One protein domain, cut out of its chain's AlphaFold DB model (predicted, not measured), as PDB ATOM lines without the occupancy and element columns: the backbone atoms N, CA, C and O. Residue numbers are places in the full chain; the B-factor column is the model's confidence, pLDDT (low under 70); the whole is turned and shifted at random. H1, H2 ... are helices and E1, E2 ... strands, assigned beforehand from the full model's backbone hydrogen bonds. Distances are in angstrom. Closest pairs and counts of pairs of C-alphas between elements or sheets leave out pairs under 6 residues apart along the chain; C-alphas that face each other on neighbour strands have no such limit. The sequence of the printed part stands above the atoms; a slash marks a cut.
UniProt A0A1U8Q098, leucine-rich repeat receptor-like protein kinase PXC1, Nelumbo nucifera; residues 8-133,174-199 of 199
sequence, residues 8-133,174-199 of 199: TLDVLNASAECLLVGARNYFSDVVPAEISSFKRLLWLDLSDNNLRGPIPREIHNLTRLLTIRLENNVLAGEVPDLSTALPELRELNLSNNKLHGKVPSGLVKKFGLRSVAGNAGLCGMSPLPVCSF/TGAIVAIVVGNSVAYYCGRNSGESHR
ATOM      1  N   THR A   8     168.046 192.568 186.298       36.88
ATOM      2  CA  THR A   8     168.714 191.939 187.448       36.88
ATOM      3  C   THR A   8     168.888 190.422 187.320       36.88
ATOM      4  O   THR A   8     169.692 189.838 188.048       36.88
ATOM      5  N   LEU A   9     168.176 189.780 186.390       36.91
ATOM      6  CA  LEU A   9     168.243 188.340 186.149       36.91
ATOM      7  C   LEU A   9     169.494 187.888 185.376       36.91
ATOM      8  O   LEU A   9     169.981 186.791 185.650       36.91
ATOM      9  N   ASP A  10     170.078 188.717 184.503       40.53
ATOM     10  CA  ASP A  10     171.265 188.327 183.714       40.53
ATOM     11  C   ASP A  10     172.569 188.352 184.534       40.53
ATOM     12  O   ASP A  10     173.574 187.737 184.169       40.53
ATOM     13  N   VAL A  11     172.549 189.018 185.693       41.16
ATOM     14  CA  VAL A  11     173.699 189.168 186.603       41.16
ATOM     15  C   VAL A  11     173.934 187.906 187.451       41.16
ATOM     16  O   VAL A  11     175.051 187.653 187.905       41.16
ATOM     17  N   LEU A  12     172.901 187.086 187.662       35.91
ATOM     18  CA  LEU A  12     172.889 186.050 188.703       35.91
ATOM     19  C   LEU A  12     173.472 184.687 188.292       35.91
ATOM     20  O   LEU A  12     173.706 183.867 189.177       35.91
ATOM     21  N   ASN A  13     173.750 184.427 187.006       36.91
ATOM     22  CA  ASN A  13     174.134 183.078 186.541       36.91
ATOM     23  C   ASN A  13     175.522 182.963 185.878       36.91
ATOM     24  O   ASN A  13     175.840 181.993 185.191       36.91
ATOM     25  N   ALA A  14     176.383 183.948 186.107       39.62
ATOM     26  CA  ALA A  14     177.755 183.972 185.624       39.62
ATOM     27  C   ALA A  14     178.658 182.983 186.400       39.62
ATOM     28  O   ALA A  14     179.266 183.314 187.421       39.62
ATOM     29  N   SER A  15     178.745 181.736 185.930       37.84
ATOM     30  CA  SER A  15     179.513 180.660 186.577       37.84
ATOM     31  C   SER A  15     181.018 180.637 186.250       37.84
ATOM     32  O   SER A  15     181.731 179.794 186.798       37.84
ATOM     33  N   ALA A  16     181.537 181.581 185.456       38.84
ATOM     34  CA  ALA A  16     182.942 181.623 185.042       38.84
ATOM     35  C   ALA A  16     183.656 182.930 185.435       38.84
ATOM     36  O   ALA A  16     183.041 183.979 185.616       38.84
ATOM     37  N   GLU A  17     184.973 182.817 185.597       49.09
ATOM     38  CA  GLU A  17     185.933 183.894 185.849       49.09
ATOM     39  C   GLU A  17     185.772 185.012 184.816       49.09
ATOM     40  O   GLU A  17     185.831 184.790 183.608       49.09
ATOM     41  N   CYS A  18     185.462 186.207 185.300       48.91
ATOM     42  CA  CYS A  18     184.854 187.247 184.491       48.91
ATOM     43  C   CYS A  18     185.908 188.300 184.105       48.91
ATOM     44  O   CYS A  18     186.603 188.834 184.976       48.91
ATOM     45  N   LEU A  19     186.046 188.559 182.802       44.69
ATOM     46  CA  LEU A  19     186.943 189.547 182.199       44.69
ATOM     47  C   LEU A  19     186.068 190.659 181.597       44.69
ATOM     48  O   LEU A  19     185.365 190.433 180.616       44.69
ATOM     49  N   LEU A  20     186.107 191.861 182.171       58.94
ATOM     50  CA  LEU A  20     185.448 193.037 181.602       58.94
ATOM     51  C   LEU A  20     186.445 193.762 180.686       58.94
ATOM     52  O   LEU A  20     187.375 194.399 181.179       58.94
ATOM     53  N   VAL A  21     186.255 193.646 179.362       52.34
ATOM     54  CA  VAL A  21     187.070 194.325 178.335       52.34
ATOM     55  C   VAL A  21     186.267 195.449 177.693       52.34
ATOM     56  O   VAL A  21     185.260 195.202 177.037       52.34
ATOM     57  N   GLY A  22     186.744 196.681 177.844       59.84
ATOM     58  CA  GLY A  22     186.210 197.860 177.165       59.84
ATOM     59  C   GLY A  22     187.287 198.861 176.752       59.84
ATOM     60  O   GLY A  22     186.951 200.023 176.532       59.84
ATOM     61  N   ALA A  23     188.556 198.454 176.644       56.19
ATOM     62  CA  ALA A  23     189.652 199.361 176.306       56.19
ATOM     63  C   ALA A  23     189.529 199.950 174.887       56.19
ATOM     64  O   ALA A  23     189.072 199.257 173.975       56.19
ATOM     65  N   ARG A  24     189.978 201.200 174.689       55.69
ATOM     66  CA  ARG A  24     190.030 201.886 173.375       55.69
ATOM     67  C   ARG A  24     188.673 202.066 172.705       55.69
ATOM     68  O   ARG A  24     188.525 201.860 171.499       55.69
ATOM     69  N   ASN A  25     187.681 202.457 173.492       56.28
ATOM     70  CA  ASN A  25     186.360 202.813 172.994       56.28
ATOM     71  C   ASN A  25     186.104 204.321 173.179       56.28
ATOM     72  O   ASN A  25     186.952 205.073 173.655       56.28
ATOM     73  N   TYR A  26     184.926 204.787 172.762       57.72
ATOM     74  CA  TYR A  26     184.506 206.188 172.899       57.72
ATOM     75  C   TYR A  26     183.577 206.416 174.107       57.72
ATOM     76  O   TYR A  26     182.758 207.344 174.089       57.72
ATOM     77  N   PHE A  27     183.656 205.580 175.156       65.38
ATOM     78  CA  PHE A  27     182.779 205.722 176.325       65.38
ATOM     79  C   PHE A  27     183.049 207.035 177.030       65.38
ATOM     80  O   PHE A  27     184.185 207.301 177.390       65.38
ATOM     81  N   SER A  28     182.012 207.847 177.235       60.88
ATOM     82  CA  SER A  28     182.160 209.193 177.803       60.88
ATOM     83  C   SER A  28     181.390 209.439 179.098       60.88
ATOM     84  O   SER A  28     181.316 210.572 179.575       60.88
ATOM     85  N   ASP A  29     180.784 208.392 179.658       70.56
ATOM     86  CA  ASP A  29     179.959 208.503 180.857       70.56
ATOM     87  C   ASP A  29     180.678 208.023 182.123       70.56
ATOM     88  O   ASP A  29     181.881 207.759 182.113       70.56
ATOM     89  N   VAL A  30     179.956 207.991 183.243       74.69
ATOM     90  CA  VAL A  30     180.487 207.535 184.534       74.69
ATOM     91  C   VAL A  30     180.596 206.011 184.613       74.69
ATOM     92  O   VAL A  30     179.809 205.280 184.001       74.69
ATOM     93  N   VAL A  31     181.543 205.525 185.420       75.62
ATOM     94  CA  VAL A  31     181.596 204.110 185.810       75.62
ATOM     95  C   VAL A  31     180.453 203.843 186.805       75.62
ATOM     96  O   VAL A  31     180.440 204.446 187.880       75.62
ATOM     97  N   PRO A  32     179.485 202.971 186.476       72.31
ATOM     98  CA  PRO A  32     178.314 202.721 187.313       72.31
ATOM     99  C   PRO A  32     178.688 201.936 188.577       72.31
ATOM    100  O   PRO A  32     179.530 201.036 188.532       72.31
ATOM    101  N   ALA A  33     178.033 202.225 189.703       73.56
ATOM    102  CA  ALA A  33     178.251 201.512 190.968       73.56
ATOM    103  C   ALA A  33     177.821 200.032 190.887       73.56
ATOM    104  O   ALA A  33     178.344 199.167 191.599       73.56
ATOM    105  N   GLU A  34     176.913 199.725 189.963       69.94
ATOM    106  CA  GLU A  34     176.391 198.402 189.629       69.94
ATOM    107  C   GLU A  34     177.488 197.438 189.161       69.94
ATOM    108  O   GLU A  34     177.317 196.223 189.272       69.94
ATOM    109  N   ILE A  35     178.656 197.944 188.736       74.00
ATOM    110  CA  ILE A  35     179.834 197.117 188.437       74.00
ATOM    111  C   ILE A  35     180.241 196.240 189.629       74.00
ATOM    112  O   ILE A  35     180.784 195.152 189.462       74.00
ATOM    113  N   SER A  36     179.921 196.676 190.848       76.31
ATOM    114  CA  SER A  36     180.186 195.933 192.077       76.31
ATOM    115  C   SER A  36     179.357 194.652 192.233       76.31
ATOM    116  O   SER A  36     179.648 193.843 193.121       76.31
ATOM    117  N   SER A  37     178.336 194.443 191.397       72.62
ATOM    118  CA  SER A  37     177.524 193.222 191.382       72.62
ATOM    119  C   SER A  37     178.272 192.019 190.790       72.62
ATOM    120  O   SER A  37     177.991 190.879 191.164       72.62
ATOM    121  N   PHE A  38     179.300 192.248 189.966       73.38
ATOM    122  CA  PHE A  38     180.103 191.200 189.331       73.38
ATOM    123  C   PHE A  38     181.140 190.591 190.294       73.38
ATOM    124  O   PHE A  38     182.345 190.695 190.091       73.38
ATOM    125  N   LYS A  39     180.697 189.904 191.357       77.31
ATOM    126  CA  LYS A  39     181.561 189.378 192.446       77.31
ATOM    127  C   LYS A  39     182.683 188.421 192.016       77.31
ATOM    128  O   LYS A  39     183.579 188.131 192.804       77.31
ATOM    129  N   ARG A  40     182.623 187.898 190.791       73.50
ATOM    130  CA  ARG A  40     183.611 186.976 190.208       73.50
ATOM    131  C   ARG A  40     184.539 187.650 189.190       73.50
ATOM    132  O   ARG A  40     185.258 186.949 188.481       73.50
ATOM    133  N   LEU A  41     184.497 188.981 189.097       75.69
ATOM    134  CA  LEU A  41     185.356 189.765 188.215       75.69
ATOM    135  C   LEU A  41     186.817 189.648 188.651       75.69
ATOM    136  O   LEU A  41     187.146 189.937 189.801       75.69
ATOM    137  N   LEU A  42     187.672 189.220 187.721       79.81
ATOM    138  CA  LEU A  42     189.119 189.113 187.925       79.81
ATOM    139  C   LEU A  42     189.870 190.252 187.231       79.81
ATOM    140  O   LEU A  42     190.871 190.742 187.750       79.81
ATOM    141  N   TRP A  43     189.376 190.707 186.082       78.88
ATOM    142  CA  TRP A  43     190.019 191.748 185.286       78.88
ATOM    143  C   TRP A  43     189.010 192.825 184.911       78.88
ATOM    144  O   TRP A  43     187.962 192.531 184.333       78.88
ATOM    145  N   LEU A  44     189.361 194.069 185.217       84.25
ATOM    146  CA  LEU A  44     188.641 195.263 184.811       84.25
ATOM    147  C   LEU A  44     189.554 196.116 183.935       84.25
ATOM    148  O   LEU A  44     190.475 196.742 184.457       84.25
ATOM    149  N   ASP A  45     189.298 196.153 182.629       84.06
ATOM    150  CA  ASP A  45     190.042 196.997 181.694       84.06
ATOM    151  C   ASP A  45     189.102 197.951 180.948       84.06
ATOM    152  O   ASP A  45     188.382 197.562 180.024       84.06
ATOM    153  N   LEU A  46     189.106 199.213 181.382       84.06
ATOM    154  CA  LEU A  46     188.391 200.334 180.764       84.06
ATOM    155  C   LEU A  46     189.365 201.444 180.327       84.06
ATOM    156  O   LEU A  46     188.976 202.609 180.206       84.06
ATOM    157  N   SER A  47     190.636 201.097 180.127       85.75
ATOM    158  CA  SER A  47     191.675 202.032 179.692       85.75
ATOM    159  C   SER A  47     191.359 202.666 178.329       85.75
ATOM    160  O   SER A  47     190.558 202.142 177.556       85.75
ATOM    161  N   ASP A  48     191.971 203.808 178.016       85.31
ATOM    162  CA  ASP A  48     191.839 204.479 176.713       85.31
ATOM    163  C   ASP A  48     190.370 204.781 176.334       85.31
ATOM    164  O   ASP A  48     189.864 204.334 175.303       85.31
ATOM    165  N   ASN A  49     189.655 205.516 177.184       80.38
ATOM    166  CA  ASN A  49     188.274 205.945 176.945       80.38
ATOM    167  C   ASN A  49     188.096 207.430 177.326       80.38
ATOM    168  O   ASN A  49     189.046 208.120 177.683       80.38
ATOM    169  N   ASN A  50     186.868 207.942 177.266       81.25
ATOM    170  CA  ASN A  50     186.500 209.285 177.728       81.25
ATOM    171  C   ASN A  50     185.709 209.244 179.058       81.25
ATOM    172  O   ASN A  50     184.912 210.149 179.321       81.25
ATOM    173  N   LEU A  51     185.881 208.207 179.891       84.06
ATOM    174  CA  LEU A  51     185.117 208.038 181.133       84.06
ATOM    175  C   LEU A  51     185.366 209.204 182.087       84.06
ATOM    176  O   LEU A  51     186.502 209.645 182.264       84.06
ATOM    177  N   ARG A  52     184.294 209.677 182.723       86.31
ATOM    178  CA  ARG A  52     184.286 210.866 183.590       86.31
ATOM    179  C   ARG A  52     183.755 210.548 184.985       86.31
ATOM    180  O   ARG A  52     183.205 209.480 185.226       86.31
ATOM    181  N   GLY A  53     183.849 211.522 185.887       91.00
ATOM    182  CA  GLY A  53     183.366 211.378 187.262       91.00
ATOM    183  C   GLY A  53     184.289 210.515 188.134       91.00
ATOM    184  O   GLY A  53     185.415 210.225 187.721       91.00
ATOM    185  N   PRO A  54     183.854 210.164 189.356       94.94
ATOM    186  CA  PRO A  54     184.665 209.416 190.308       94.94
ATOM    187  C   PRO A  54     184.792 207.935 189.972       94.94
ATOM    188  O   PRO A  54     183.901 207.334 189.374       94.94
ATOM    189  N   ILE A  55     185.884 207.332 190.447       93.56
ATOM    190  CA  ILE A  55     185.964 205.879 190.600       93.56
ATOM    191  C   ILE A  55     184.942 205.497 191.686       93.56
ATOM    192  O   ILE A  55     185.059 205.992 192.811       93.56
ATOM    193  N   PRO A  56     183.932 204.657 191.392       88.06
ATOM    194  CA  PRO A  56     182.902 204.318 192.364       88.06
ATOM    195  C   PRO A  56     183.535 203.594 193.548       88.06
ATOM    196  O   PRO A  56     184.292 202.635 193.379       88.06
ATOM    197  N   ARG A  57     183.205 204.032 194.766       88.06
ATOM    198  CA  ARG A  57     183.709 203.407 195.999       88.06
ATOM    199  C   ARG A  57     183.340 201.928 196.058       88.06
ATOM    200  O   ARG A  57     184.118 201.138 196.575       88.06
ATOM    201  N   GLU A  58     182.206 201.560 195.455       86.50
ATOM    202  CA  GLU A  58     181.629 200.218 195.378       86.50
ATOM    203  C   GLU A  58     182.565 199.199 194.694       86.50
ATOM    204  O   GLU A  58     182.395 197.992 194.889       86.50
ATOM    205  N   ILE A  59     183.621 199.654 194.007       87.44
ATOM    206  CA  ILE A  59     184.699 198.801 193.489       87.44
ATOM    207  C   ILE A  59     185.399 197.986 194.596       87.44
ATOM    208  O   ILE A  59     185.877 196.887 194.333       87.44
ATOM    209  N   HIS A  60     185.385 198.460 195.852       90.12
ATOM    210  CA  HIS A  60     185.887 197.722 197.022       90.12
ATOM    211  C   HIS A  60     185.203 196.360 197.240       90.12
ATOM    212  O   HIS A  60     185.777 195.475 197.867       90.12
ATOM    213  N   ASN A  61     183.993 196.163 196.702       88.50
ATOM    214  CA  ASN A  61     183.238 194.923 196.864       88.50
ATOM    215  C   ASN A  61     183.637 193.819 195.870       88.50
ATOM    216  O   ASN A  61     183.050 192.734 195.898       88.50
ATOM    217  N   LEU A  62     184.578 194.095 194.965       86.62
ATOM    218  CA  LEU A  62     185.051 193.174 193.933       86.62
ATOM    219  C   LEU A  62     186.328 192.462 194.394       86.62
ATOM    220  O   LEU A  62     187.384 192.566 193.780       86.62
ATOM    221  N   THR A  63     186.226 191.736 195.504       89.69
ATOM    222  CA  THR A  63     187.368 191.210 196.276       89.69
ATOM    223  C   THR A  63     188.266 190.212 195.537       89.69
ATOM    224  O   THR A  63     189.374 189.954 196.003       89.69
ATOM    225  N   ARG A  64     187.816 189.683 194.391       87.06
ATOM    226  CA  ARG A  64     188.567 188.759 193.521       87.06
ATOM    227  C   ARG A  64     189.323 189.451 192.381       87.06
ATOM    228  O   ARG A  64     189.958 188.778 191.575       87.06
ATOM    229  N   LEU A  65     189.245 190.781 192.276       88.25
ATOM    230  CA  LEU A  65     189.949 191.518 191.229       88.25
ATOM    231  C   LEU A  65     191.461 191.325 191.343       88.25
ATOM    232  O   LEU A  65     192.059 191.576 192.388       88.25
ATOM    233  N   LEU A  66     192.069 190.948 190.223       89.44
ATOM    234  CA  LEU A  66     193.508 190.802 190.025       89.44
ATOM    235  C   LEU A  66     194.097 192.004 189.283       89.44
ATOM    236  O   LEU A  66     195.222 192.405 189.585       89.44
ATOM    237  N   THR A  67     193.334 192.608 188.370       88.75
ATOM    238  CA  THR A  67     193.780 193.743 187.551       88.75
ATOM    239  C   THR A  67     192.696 194.805 187.433       88.75
ATOM    240  O   THR A  67     191.549 194.494 187.110       88.75
ATOM    241  N   ILE A  68     193.090 196.066 187.618       92.25
ATOM    242  CA  ILE A  68     192.291 197.252 187.295       92.25
ATOM    243  C   ILE A  68     193.115 198.168 186.383       92.25
ATOM    244  O   ILE A  68     194.167 198.661 186.792       92.25
ATOM    245  N   ARG A  69     192.609 198.433 185.180       93.00
ATOM    246  CA  ARG A  69     193.153 199.399 184.219       93.00
ATOM    247  C   ARG A  69     192.095 200.433 183.864       93.00
ATOM    248  O   ARG A  69     191.052 200.097 183.305       93.00
ATOM    249  N   LEU A  70     192.352 201.677 184.247       93.94
ATOM    250  CA  LEU A  70     191.499 202.848 184.037       93.94
ATOM    251  C   LEU A  70     192.299 204.023 183.451       93.94
ATOM    252  O   LEU A  70     191.832 205.163 183.458       93.94
ATOM    253  N   GLU A  71     193.525 203.780 182.993       96.44
ATOM    254  CA  GLU A  71     194.401 204.809 182.453       96.44
ATOM    255  C   GLU A  71     193.836 205.477 181.199       96.44
ATOM    256  O   GLU A  71     192.999 204.906 180.502       96.44
ATOM    257  N   ASN A  72     194.324 206.683 180.900       95.50
ATOM    258  CA  ASN A  72     193.945 207.448 179.707       95.50
ATOM    259  C   ASN A  72     192.423 207.659 179.618       95.50
ATOM    260  O   ASN A  72     191.778 207.278 178.644       95.50
ATOM    261  N   ASN A  73     191.862 208.256 180.667       92.81
ATOM    262  CA  ASN A  73     190.462 208.666 180.765       92.81
ATOM    263  C   ASN A  73     190.380 210.110 181.304       92.81
ATOM    264  O   ASN A  73     191.388 210.813 181.428       92.81
ATOM    265  N   VAL A  74     189.178 210.590 181.623       95.88
ATOM    266  CA  VAL A  74     188.952 211.894 182.275       95.88
ATOM    267  C   VAL A  74     188.301 211.737 183.655       95.88
ATOM    268  O   VAL A  74     187.538 212.601 184.094       95.88
ATOM    269  N   LEU A  75     188.612 210.641 184.358       96.25
ATOM    270  CA  LEU A  75     188.113 210.370 185.708       96.25
ATOM    271  C   LEU A  75     188.614 211.441 186.681       96.25
ATOM    272  O   LEU A  75     189.777 211.836 186.630       96.25
ATOM    273  N   ALA A  76     187.746 211.897 187.576       96.50
ATOM    274  CA  ALA A  76     188.017 212.938 188.569       96.50
ATOM    275  C   ALA A  76     187.693 212.432 189.983       96.50
ATOM    276  O   ALA A  76     187.247 211.306 190.141       96.50
ATOM    277  N   GLY A  77     187.896 213.238 191.025       96.19
ATOM    278  CA  GLY A  77     187.659 212.807 192.407       96.19
ATOM    279  C   GLY A  77     188.875 212.159 193.071       96.19
ATOM    280  O   GLY A  77     189.970 212.103 192.505       96.19
ATOM    281  N   GLU A  78     188.669 211.703 194.307       96.00
ATOM    282  CA  GLU A  78     189.711 211.083 195.127       96.00
ATOM    283  C   GLU A  78     189.948 209.616 194.763       96.00
ATOM    284  O   GLU A  78     189.050 208.907 194.307       96.00
ATOM    285  N   VAL A  79     191.175 209.150 194.998       94.81
ATOM    286  CA  VAL A  79     191.541 207.747 194.796       94.81
ATOM    287  C   VAL A  79     191.090 206.934 196.015       94.81
ATOM    288  O   VAL A  79     191.626 207.158 197.104       94.81
ATOM    289  N   PRO A  80     190.154 205.977 195.872       91.56
ATOM    290  CA  PRO A  80     189.777 205.106 196.981       91.56
ATOM    291  C   PRO A  80     190.969 204.248 197.424       91.56
ATOM    292  O   PRO A  80     191.810 203.856 196.611       91.56
ATOM    293  N   ASP A  81     191.046 203.916 198.715       89.12
ATOM    294  CA  ASP A  81     192.088 203.018 199.217       89.12
ATOM    295  C   ASP A  81     191.789 201.558 198.850       89.12
ATOM    296  O   ASP A  81     191.243 200.774 199.623       89.12
ATOM    297  N   LEU A  82     192.170 201.192 197.629       88.88
ATOM    298  CA  LEU A  82     192.008 199.841 197.095       88.88
ATOM    299  C   LEU A  82     193.014 198.843 197.678       88.88
ATOM    300  O   LEU A  82     192.850 197.636 197.516       88.88
ATOM    301  N   SER A  83     194.065 199.329 198.342       86.00
ATOM    302  CA  SER A  83     195.167 198.479 198.798       86.00
ATOM    303  C   SER A  83     194.763 197.536 199.932       86.00
ATOM    304  O   SER A  83     195.278 196.419 200.006       86.00
ATOM    305  N   THR A  84     193.818 197.970 200.767       84.06
ATOM    306  CA  THR A  84     193.253 197.207 201.886       84.06
ATOM    307  C   THR A  84     191.996 196.440 201.484       84.06
ATOM    308  O   THR A  84     191.798 195.312 201.927       84.06
ATOM    309  N   ALA A  85     191.170 197.026 200.615       87.81
ATOM    310  CA  ALA A  85     189.902 196.441 200.191       87.81
ATOM    311  C   ALA A  85     190.048 195.263 199.213       87.81
ATOM    312  O   ALA A  85     189.217 194.357 199.222       87.81
ATOM    313  N   LEU A  86     191.080 195.277 198.364       92.75
ATOM    314  CA  LEU A  86     191.265 194.301 197.288       92.75
ATOM    315  C   LEU A  86     192.547 193.483 197.531       92.75
ATOM    316  O   LEU A  86     193.624 193.825 197.018       92.75
ATOM    317  N   PRO A  87     192.469 192.409 198.344       89.62
ATOM    318  CA  PRO A  87     193.648 191.659 198.769       89.62
ATOM    319  C   PRO A  87     194.349 190.975 197.591       89.62
ATOM    320  O   PRO A  87     195.578 190.998 197.523       89.62
ATOM    321  N   GLU A  88     193.582 190.454 196.630       91.44
ATOM    322  CA  GLU A  88     194.101 189.716 195.471       91.44
ATOM    323  C   GLU A  88     194.631 190.619 194.346       91.44
ATOM    324  O   GLU A  88     195.302 190.119 193.443       91.44
ATOM    325  N   LEU A  89     194.396 191.938 194.417       93.69
ATOM    326  CA  LEU A  89     194.762 192.880 193.359       93.69
ATOM    327  C   LEU A  89     196.279 192.929 193.165       93.69
ATOM    328  O   LEU A  89     197.024 193.236 194.101       93.69
ATOM    329  N   ARG A  90     196.721 192.644 191.939       92.31
ATOM    330  CA  ARG A  90     198.131 192.552 191.531       92.31
ATOM    331  C   ARG A  90     198.553 193.719 190.652       92.31
ATOM    332  O   ARG A  90     199.698 194.145 190.721       92.31
ATOM    333  N   GLU A  91     197.628 194.235 189.852       93.38
ATOM    334  CA  GLU A  91     197.880 195.316 188.908       93.38
ATOM    335  C   GLU A  91     196.829 196.417 189.061       93.38
ATOM    336  O   GLU A  91     195.625 196.153 189.080       93.38
ATOM    337  N   LEU A  92     197.301 197.657 189.156       96.12
ATOM    338  CA  LEU A  92     196.475 198.853 189.191       96.12
ATOM    339  C   LEU A  92     197.113 199.915 188.297       96.12
ATOM    340  O   LEU A  92     198.273 200.276 188.505       96.12
ATOM    341  N   ASN A  93     196.347 200.445 187.350       97.12
ATOM    342  CA  ASN A  93     196.744 201.589 186.547       97.12
ATOM    343  C   ASN A  93     195.603 202.611 186.473       97.12
ATOM    344  O   ASN A  93     194.541 202.358 185.917       97.12
ATOM    345  N   LEU A  94     195.832 203.769 187.083       97.62
ATOM    346  CA  LEU A  94     194.959 204.943 187.138       97.62
ATOM    347  C   LEU A  94     195.624 206.156 186.465       97.62
ATOM    348  O   LEU A  94     195.193 207.298 186.655       97.62
ATOM    349  N   SER A  95     196.726 205.938 185.742       98.25
ATOM    350  CA  SER A  95     197.532 207.024 185.191       98.25
ATOM    351  C   SER A  95     196.783 207.838 184.133       98.25
ATOM    352  O   SER A  95     195.818 207.371 183.537       98.25
ATOM    353  N   ASN A  96     197.212 209.080 183.906       98.12
ATOM    354  CA  ASN A  96     196.657 209.970 182.880       98.12
ATOM    355  C   ASN A  96     195.131 210.160 183.001       98.12
ATOM    356  O   ASN A  96     194.377 209.899 182.066       98.12
ATOM    357  N   ASN A  97     194.691 210.620 184.172       98.50
ATOM    358  CA  ASN A  97     193.312 211.008 184.465       98.50
ATOM    359  C   ASN A  97     193.278 212.440 185.053       98.50
ATOM    360  O   ASN A  97     194.244 213.205 184.955       98.50
ATOM    361  N   LYS A  98     192.147 212.843 185.640       98.00
ATOM    362  CA  LYS A  98     191.937 214.111 186.365       98.00
ATOM    363  C   LYS A  98     191.727 213.886 187.871       98.00
ATOM    364  O   LYS A  98     191.069 214.693 188.529       98.00
ATOM    365  N   LEU A  99     192.275 212.796 188.416       97.75
ATOM    366  CA  LEU A  99     192.152 212.451 189.834       97.75
ATOM    367  C   LEU A  99     192.873 213.488 190.703       97.75
ATOM    368  O   LEU A  99     193.882 214.078 190.294       97.75
ATOM    369  N   HIS A 100     192.352 213.710 191.907       97.06
ATOM    370  CA  HIS A 100     192.880 214.707 192.831       97.06
ATOM    371  C   HIS A 100     192.844 214.254 194.291       97.06
ATOM    372  O   HIS A 100     192.245 213.243 194.638       97.06
ATOM    373  N   GLY A 101     193.499 215.022 195.162       95.81
ATOM    374  CA  GLY A 101     193.558 214.737 196.593       95.81
ATOM    375  C   GLY A 101     194.713 213.814 196.978       95.81
ATOM    376  O   GLY A 101     195.636 213.554 196.199       95.81
ATOM    377  N   LYS A 102     194.697 213.365 198.235       96.31
ATOM    378  CA  LYS A 102     195.796 212.591 198.815       96.31
ATOM    379  C   LYS A 102     195.766 211.152 198.313       96.31
ATOM    380  O   LYS A 102     194.785 210.449 198.525       96.31
ATOM    381  N   VAL A 103     196.871 210.680 197.741       96.00
ATOM    382  CA  VAL A 103     196.992 209.266 197.358       96.00
ATOM    383  C   VAL A 103     197.171 208.401 198.614       96.00
ATOM    384  O   VAL A 103     198.073 208.684 199.417       96.00
ATOM    385  N   PRO A 104     196.373 207.332 198.796       94.25
ATOM    386  CA  PRO A 104     196.574 206.377 199.880       94.25
ATOM    387  C   PRO A 104     197.988 205.784 199.838       94.25
ATOM    388  O   PRO A 104     198.436 205.256 198.817       94.25
ATOM    389  N   SER A 105     198.715 205.846 200.956       93.12
ATOM    390  CA  SER A 105     200.107 205.373 201.017       93.12
ATOM    391  C   SER A 105     200.225 203.870 200.760       93.12
ATOM    392  O   SER A 105     201.199 203.433 200.149       93.12
ATOM    393  N   GLY A 106     199.226 203.081 201.173       92.81
ATOM    394  CA  GLY A 106     199.158 201.646 200.893       92.81
ATOM    395  C   GLY A 106     199.083 201.338 199.396       92.81
ATOM    396  O   GLY A 106     199.752 200.419 198.925       92.81
ATOM    397  N   LEU A 107     198.361 202.160 198.631       92.88
ATOM    398  CA  LEU A 107     198.244 202.034 197.178       92.88
ATOM    399  C   LEU A 107     199.592 202.298 196.502       92.88
ATOM    400  O   LEU A 107     200.057 201.475 195.716       92.88
ATOM    401  N   VAL A 108     200.275 203.378 196.888       92.94
ATOM    402  CA  VAL A 108     201.627 203.681 196.388       92.94
ATOM    403  C   VAL A 108     202.627 202.591 196.772       92.94
ATOM    404  O   VAL A 108     203.450 202.199 195.951       92.94
ATOM    405  N   LYS A 109     202.551 202.066 197.999       93.31
ATOM    406  CA  LYS A 109     203.436 200.993 198.463       93.31
ATOM    407  C   LYS A 109     203.228 199.693 197.680       93.31
ATOM    408  O   LYS A 109     204.204 199.004 197.404       93.31
ATOM    409  N   LYS A 110     201.978 199.354 197.345       93.56
ATOM    410  CA  LYS A 110     201.621 198.100 196.664       93.56
ATOM    411  C   LYS A 110     201.843 198.167 195.149       93.56
ATOM    412  O   LYS A 110     202.368 197.216 194.585       93.56
ATOM    413  N   PHE A 111     201.483 199.278 194.504       94.25
ATOM    414  CA  PHE A 111     201.452 199.394 193.034       94.25
ATOM    415  C   PHE A 111     202.461 200.396 192.458       94.25
ATOM    416  O   PHE A 111     202.636 200.488 191.244       94.25
ATOM    417  N   GLY A 112     203.149 201.153 193.313       94.38
ATOM    418  CA  GLY A 112     204.104 202.179 192.909       94.38
ATOM    419  C   GLY A 112     203.441 203.456 192.388       94.38
ATOM    420  O   GLY A 112     202.294 203.476 191.952       94.38
ATOM    421  N   LEU A 113     204.198 204.555 192.381       94.38
ATOM    422  CA  LEU A 113     203.721 205.873 191.930       94.38
ATOM    423  C   LEU A 113     203.347 205.925 190.445       94.38
ATOM    424  O   LEU A 113     202.543 206.761 190.042       94.38
ATOM    425  N   ARG A 114     203.911 205.028 189.627       95.00
ATOM    426  CA  ARG A 114     203.577 204.938 188.198       95.00
ATOM    427  C   ARG A 114     202.099 204.626 187.975       95.00
ATOM    428  O   ARG A 114     201.534 205.157 187.028       95.00
ATOM    429  N   SER A 115     201.476 203.864 188.881       95.69
ATOM    430  CA  SER A 115     200.044 203.539 188.822       95.69
ATOM    431  C   SER A 115     199.135 204.766 188.877       95.69
ATOM    432  O   SER A 115     197.994 204.685 188.455       95.69
ATOM    433  N   VAL A 116     199.616 205.911 189.366       96.75
ATOM    434  CA  VAL A 116     198.824 207.145 189.510       96.75
ATOM    435  C   VAL A 116     199.441 208.338 188.772       96.75
ATOM    436  O   VAL A 116     198.977 209.470 188.917       96.75
ATOM    437  N   ALA A 117     200.484 208.111 187.968       96.75
ATOM    438  CA  ALA A 117     201.198 209.166 187.251       96.75
ATOM    439  C   ALA A 117     200.286 209.941 186.279       96.75
ATOM    440  O   ALA A 117     199.256 209.443 185.846       96.75
ATOM    441  N   GLY A 118     200.647 211.176 185.927       96.44
ATOM    442  CA  GLY A 118     199.864 211.974 184.971       96.44
ATOM    443  C   GLY A 118     198.544 212.538 185.515       96.44
ATOM    444  O   GLY A 118     197.780 213.122 184.756       96.44
ATOM    445  N   ASN A 119     198.281 212.416 186.821       97.62
ATOM    446  CA  ASN A 119     197.164 213.070 187.503       97.62
ATOM    447  C   ASN A 119     197.660 214.313 188.263       97.62
ATOM    448  O   ASN A 119     198.206 214.204 189.360       97.62
ATOM    449  N   ALA A 120     197.480 215.503 187.684       95.38
ATOM    450  CA  ALA A 120     198.050 216.749 188.217       95.38
ATOM    451  C   ALA A 120     197.478 217.189 189.579       95.38
ATOM    452  O   ALA A 120     198.129 217.943 190.296       95.38
ATOM    453  N   GLY A 121     196.269 216.740 189.935       95.94
ATOM    454  CA  GLY A 121     195.621 217.086 191.202       95.94
ATOM    455  C   GLY A 121     196.019 216.195 192.380       95.94
ATOM    456  O   GLY A 121     195.559 216.439 193.499       95.94
ATOM    457  N   LEU A 122     196.806 215.137 192.149       96.88
ATOM    458  CA  LEU A 122     197.214 214.216 193.205       96.88
ATOM    459  C   LEU A 122     198.364 214.783 194.033       96.88
ATOM    460  O   LEU A 122     199.302 215.390 193.521       96.88
ATOM    461  N   CYS A 123     198.302 214.515 195.329       96.44
ATOM    462  CA  CYS A 123     199.299 214.924 196.305       96.44
ATOM    463  C   CYS A 123     199.598 213.772 197.278       96.44
ATOM    464  O   CYS A 123     198.847 212.796 197.362       96.44
ATOM    465  N   GLY A 124     200.687 213.859 198.041       94.06
ATOM    466  CA  GLY A 124     200.981 212.898 199.104       94.06
ATOM    467  C   GLY A 124     202.453 212.530 199.210       94.06
ATOM    468  O   GLY A 124     203.292 213.376 199.500       94.06
ATOM    469  N   MET A 125     202.751 211.236 199.079       89.38
ATOM    470  CA  MET A 125     204.099 210.703 199.274       89.38
ATOM    471  C   MET A 125     205.034 211.144 198.138       89.38
ATOM    472  O   MET A 125     204.653 211.087 196.968       89.38
ATOM    473  N   SER A 126     206.256 211.564 198.488       87.38
ATOM    474  CA  SER A 126     207.280 211.986 197.520       87.38
ATOM    475  C   SER A 126     207.441 210.952 196.393       87.38
ATOM    476  O   SER A 126     207.474 209.753 196.690       87.38
ATOM    477  N   PRO A 127     207.506 211.379 195.115       91.81
ATOM    478  CA  PRO A 127     207.719 212.736 194.609       91.81
ATOM    479  C   PRO A 127     206.427 213.507 194.283       91.81
ATOM    480  O   PRO A 127     206.487 214.503 193.566       91.81
ATOM    481  N   LEU A 128     205.253 213.064 194.754       91.56
ATOM    482  CA  LEU A 128     204.035 213.861 194.586       91.56
ATOM    483  C   LEU A 128     204.140 215.183 195.367       91.56
ATOM    484  O   LEU A 128     204.796 215.221 196.413       91.56
ATOM    485  N   PRO A 129     203.463 216.252 194.906       93.75
ATOM    486  CA  PRO A 129     203.324 217.479 195.678       93.75
ATOM    487  C   PRO A 129     202.787 217.203 197.085       93.75
ATOM    488  O   PRO A 129     201.971 216.300 197.293       93.75
ATOM    489  N   VAL A 130     203.206 218.007 198.061       92.56
ATOM    490  CA  VAL A 130     202.632 217.952 199.410       92.56
ATOM    491  C   VAL A 130     201.171 218.392 199.342       92.56
ATOM    492  O   VAL A 130     200.837 219.370 198.674       92.56
ATOM    493  N   CYS A 131     200.289 217.673 200.034       92.38
ATOM    494  CA  CYS A 131     198.881 218.046 200.099       92.38
ATOM    495  C   CYS A 131     198.713 219.364 200.857       92.38
ATOM    496  O   CYS A 131     198.932 219.418 202.067       92.38
ATOM    497  N   SER A 132     198.301 220.410 200.144       85.44
ATOM    498  CA  SER A 132     197.938 221.692 200.738       85.44
ATOM    499  C   SER A 132     196.431 221.713 200.982       85.44
ATOM    500  O   SER A 132     195.645 221.939 200.065       85.44
ATOM    501  N   PHE A 133     196.011 221.439 202.217       67.56
ATOM    502  CA  PHE A 133     194.621 221.627 202.630       67.56
ATOM    503  C   PHE A 133     194.390 223.113 202.915       67.56
ATOM    504  O   PHE A 133     194.251 223.520 204.066       67.56
ATOM    505  N   THR A 174     172.431 205.722 168.518       33.38
ATOM    506  CA  THR A 174     172.308 204.854 169.712       33.38
ATOM    507  C   THR A 174     173.559 204.075 170.167       33.38
ATOM    508  O   THR A 174     174.185 203.355 169.402       33.38
ATOM    509  N   GLY A 175     173.898 204.325 171.445       38.25
ATOM    510  CA  GLY A 175     174.968 203.835 172.332       38.25
ATOM    511  C   GLY A 175     175.981 202.806 171.833       38.25
ATOM    512  O   GLY A 175     175.628 201.754 171.313       38.25
ATOM    513  N   ALA A 176     177.262 203.061 172.108       35.03
ATOM    514  CA  ALA A 176     178.264 202.008 172.054       35.03
ATOM    515  C   ALA A 176     177.945 200.981 173.155       35.03
ATOM    516  O   ALA A 176     177.905 201.316 174.342       35.03
ATOM    517  N   ILE A 177     177.668 199.751 172.732       39.31
ATOM    518  CA  ILE A 177     177.347 198.617 173.593       39.31
ATOM    519  C   ILE A 177     178.652 197.849 173.867       39.31
ATOM    520  O   ILE A 177     179.208 197.249 172.950       39.31
ATOM    521  N   VAL A 178     179.150 197.844 175.109       45.28
ATOM    522  CA  VAL A 178     180.175 196.876 175.548       45.28
ATOM    523  C   VAL A 178     179.478 195.559 175.804       45.28
ATOM    524  O   VAL A 178     178.620 195.492 176.677       45.28
ATOM    525  N   ALA A 179     179.894 194.508 175.112       41.41
ATOM    526  CA  ALA A 179     179.632 193.146 175.543       41.41
ATOM    527  C   ALA A 179     180.607 192.793 176.681       41.41
ATOM    528  O   ALA A 179     181.790 192.544 176.460       41.41
ATOM    529  N   ILE A 180     180.116 192.797 177.911       50.78
ATOM    530  CA  ILE A 180     180.768 192.226 179.083       50.78
ATOM    531  C   ILE A 180     180.620 190.710 178.970       50.78
ATOM    532  O   ILE A 180     179.555 190.161 179.250       50.78
ATOM    533  N   VAL A 181     181.670 190.025 178.525       40.22
ATOM    534  CA  VAL A 181     181.649 188.562 178.425       40.22
ATOM    535  C   VAL A 181     181.950 187.964 179.795       40.22
ATOM    536  O   VAL A 181     183.034 188.132 180.353       40.22
ATOM    537  N   VAL A 182     180.977 187.240 180.340       42.75
ATOM    538  CA  VAL A 182     181.081 186.520 181.606       42.75
ATOM    539  C   VAL A 182     180.832 185.034 181.378       42.75
ATOM    540  O   VAL A 182     179.710 184.542 181.503       42.75
ATOM    541  N   GLY A 183     181.879 184.290 181.019       42.78
ATOM    542  CA  GLY A 183     181.714 182.897 180.599       42.78
ATOM    543  C   GLY A 183     180.838 182.794 179.349       42.78
ATOM    544  O   GLY A 183     181.221 183.301 178.301       42.78
ATOM    545  N   ASN A 184     179.662 182.165 179.474       31.38
ATOM    546  CA  ASN A 184     178.666 182.035 178.398       31.38
ATOM    547  C   ASN A 184     177.605 183.153 178.394       31.38
ATOM    548  O   ASN A 184     176.719 183.144 177.542       31.38
ATOM    549  N   SER A 185     177.662 184.087 179.345       33.06
ATOM    550  CA  SER A 185     176.707 185.191 179.457       33.06
ATOM    551  C   SER A 185     177.325 186.486 178.938       33.06
ATOM    552  O   SER A 185     178.513 186.734 179.134       33.06
ATOM    553  N   VAL A 186     176.518 187.328 178.293       40.41
ATOM    554  CA  VAL A 186     176.933 188.648 177.804       40.41
ATOM    555  C   VAL A 186     176.088 189.699 178.513       40.41
ATOM    556  O   VAL A 186     174.877 189.726 178.322       40.41
ATOM    557  N   ALA A 187     176.705 190.556 179.327       42.91
ATOM    558  CA  ALA A 187     176.049 191.760 179.837       42.91
ATOM    559  C   ALA A 187     176.398 192.955 178.942       42.91
ATOM    560  O   ALA A 187     177.470 192.997 178.351       42.91
ATOM    561  N   TYR A 188     175.502 193.930 178.820       44.69
ATOM    562  CA  TYR A 188     175.676 195.048 177.897       44.69
ATOM    563  C   TYR A 188     175.839 196.365 178.662       44.69
ATOM    564  O   TYR A 188     174.901 196.812 179.317       44.69
ATOM    565  N   TYR A 189     177.009 197.008 178.588       45.97
ATOM    566  CA  TYR A 189     177.166 198.392 179.060       45.97
ATOM    567  C   TYR A 189     176.885 199.353 177.910       45.97
ATOM    568  O   TYR A 189     177.518 199.268 176.863       45.97
ATOM    569  N   CYS A 190     175.944 200.272 178.102       44.19
ATOM    570  CA  CYS A 190     175.564 201.251 177.093       44.19
ATOM    571  C   CYS A 190     176.087 202.630 177.510       44.19
ATOM    572  O   CYS A 190     175.482 203.303 178.345       44.19
ATOM    573  N   GLY A 191     177.228 203.041 176.955       43.38
ATOM    574  CA  GLY A 191     177.775 204.382 177.165       43.38
ATOM    575  C   GLY A 191     177.239 205.376 176.130       43.38
ATOM    576  O   GLY A 191     177.030 205.021 174.964       43.38
ATOM    577  N   ARG A 192     177.048 206.651 176.508       48.25
ATOM    578  CA  ARG A 192     176.841 207.716 175.509       48.25
ATOM    579  C   ARG A 192     178.127 207.920 174.708       48.25
ATOM    580  O   ARG A 192     179.195 208.133 175.286       48.25
ATOM    581  N   ASN A 193     178.011 207.897 173.381       42.44
ATOM    582  CA  ASN A 193     179.065 208.367 172.487       42.44
ATOM    583  C   ASN A 193     179.117 209.895 172.554       42.44
ATOM    584  O   ASN A 193     178.112 210.559 172.320       42.44
ATOM    585  N   SER A 194     180.295 210.461 172.806       43.41
ATOM    586  CA  SER A 194     180.528 211.918 172.808       43.41
ATOM    587  C   SER A 194     180.651 212.522 171.394       43.41
ATOM    588  O   SER A 194     181.202 213.602 171.218       43.41
ATOM    589  N   GLY A 195     180.125 211.841 170.370       42.78
ATOM    590  CA  GLY A 195     180.217 212.256 168.966       42.78
ATOM    591  C   GLY A 195     179.256 213.370 168.536       42.78
ATOM    592  O   GLY A 195     179.331 213.810 167.392       42.78
ATOM    593  N   GLU A 196     178.366 213.850 169.407       37.66
ATOM    594  CA  GLU A 196     177.484 214.979 169.092       37.66
ATOM    595  C   GLU A 196     178.109 216.296 169.557       37.66
ATOM    596  O   GLU A 196     177.829 216.820 170.633       37.66
ATOM    597  N   SER A 197     178.960 216.862 168.699       33.97
ATOM    598  CA  SER A 197     179.143 218.311 168.671       33.97
ATOM    599  C   SER A 197     177.846 218.905 168.125       33.97
ATOM    600  O   SER A 197     177.609 218.913 166.916       33.97
ATOM    601  N   HIS A 198     176.964 219.332 169.029       33.38
ATOM    602  CA  HIS A 198     175.841 220.183 168.657       33.38
ATOM    603  C   HIS A 198     176.398 221.479 168.058       33.38
ATOM    604  O   HIS A 198     177.127 222.217 168.723       33.38
ATOM    605  N   ARG A 199     176.097 221.675 166.770       32.53
ATOM    606  CA  ARG A 199     176.144 222.967 166.079       32.53
ATOM    607  C   ARG A 199     175.173 223.950 166.714       32.53
ATOM    608  O   ARG A 199     174.100 223.485 167.158       32.53
TER     609      ARG A 199
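This is residues 8 to 133 and 174 to 199 of the 199 residues of the protein "leucine-rich repeat receptor-like protein kinase PXC1" of Nelumbo nucifera (UniProt A0A1U8Q098). Look for a chain wound in stacked turns, a short solenoid: each turn adds a short strand to the parallel sheet E1 E2 E3 E5 on one side, while the short helices H1, H2, H3 and H4 make a row on the other, and a second small parallel sheet, E4 E6 E7, runs along one rim of the later turns. The hairpin E8 and E9 lies past the E1 end of the stack, E8 next to E1, and the tail of residues 192 to 199 sticks out from it. The printed part has 152 residues with five named helices and nine named strands, in the order E1 H1 E2 H2 E3 E4 H3 E5 E6 H4 H5 E7 E8 E9; its class is mixed, helices and strands, with under half of the residues in named elements. The whole is compact, with a radius of gyration of the C-alphas of 15.9 A, and flat in outline, spanning 47 by 46 by 21 A.

Begin at E1, residues 18 to 21, an edge strand whose parallel neighbour is E2, residues 41 to 45; N 20 and O 43 are 2.9 A apart, within hydrogen-bond range. Next comes E3, residues 67 to 69, parallel to E2 with N 69 and O 44 at 2.8 A, then the other edge strand E5, residues 91 to 93, parallel to E3 with N 93 and O 68 at 2.9 A. H1, residues 33 to 37, touches H2, residues 57 to 61, the closest C-alphas being those of Ser 36 and Ile 59 at 5.5 A. H2 and H3, residues 82 to 85, only just touch, with 3 pairs of C-alphas within 8 A; the closest are those of His 60 and Ala 85 at 5.3 A. H3 touches H4, residues 105 to 111, at the C-alphas of Ser 83 and Leu 107, 5.0 A. H5, residues 113 to 116, is close to H4 but not clearly touching, with the C-alphas of Val 108 and Ser 115 at 7.7 A; H4 and H5 only graze the sheet E1 E2 E3 E5. In the second sheet, E6, residues 98 to 102, is the inner strand, and its neighbours are the edge strands E4, residues 74 to 77, and E7, residues 121 to 123; the pairing is staggered, for E6 pairs with E4 over its residues 98 to 99 and with E7 over its residues 100 to 102. Both pairs are parallel, with N 98 and O 75 at 2.8 A and N 123 and O 101 at 3.0 A. Residues 52 to 53 pair with residues 74 to 75 of E4, parallel. Three strand-helix-strand units, parallel neighbour strands with one or more helices between, have right-handed crossovers: E1, H1, E2; E2, H2, E3; and E6, H4 H5, E7. Last, E8, residues 176 to 182, and E9, residues 185 to 191, form an antiparallel hairpin, with N 180 and O 187 at 2.7 A; the closest C-alphas of E1 and E8 are those of Cys 18 and Val 182 at 4.8 A. H4 has every O i to N i+4 pair within hydrogen-bond range; H1 and H2 have 0 of 1 each but 2 of 2 O i to N i+3 pairs, and H3 and H5 are too short for an i+4 pair.

Find C-alpha 18 at (184.854, 187.247, 184.491), where E1 begins; it spans 9.6 A, and E2 10.8 A. E6 runs 13.1 A from C-alpha 98 at (191.937, 214.111, 186.365), and H4, the longest helix, spans 10.1 A. E8 spans 18.4 A and E9 19.4 A, ending at C-alpha 191, (177.775, 204.382, 177.165).

The C-alphas farthest apart, those of Ser 132 and Asn 184, are 49.4 A apart. Residues 134 to 173 are not printed, and C-alphas 133 and 174 are 43.2 A apart across this cut, which lies in the link from E7 to E8. The links E1 to H1 and E2 to H2 are long, with 11 residues each. Mean pLDDT of the printed part is 75.3; the model is under 70 at residues 8 to 28, 34, 133 and 174 to 199.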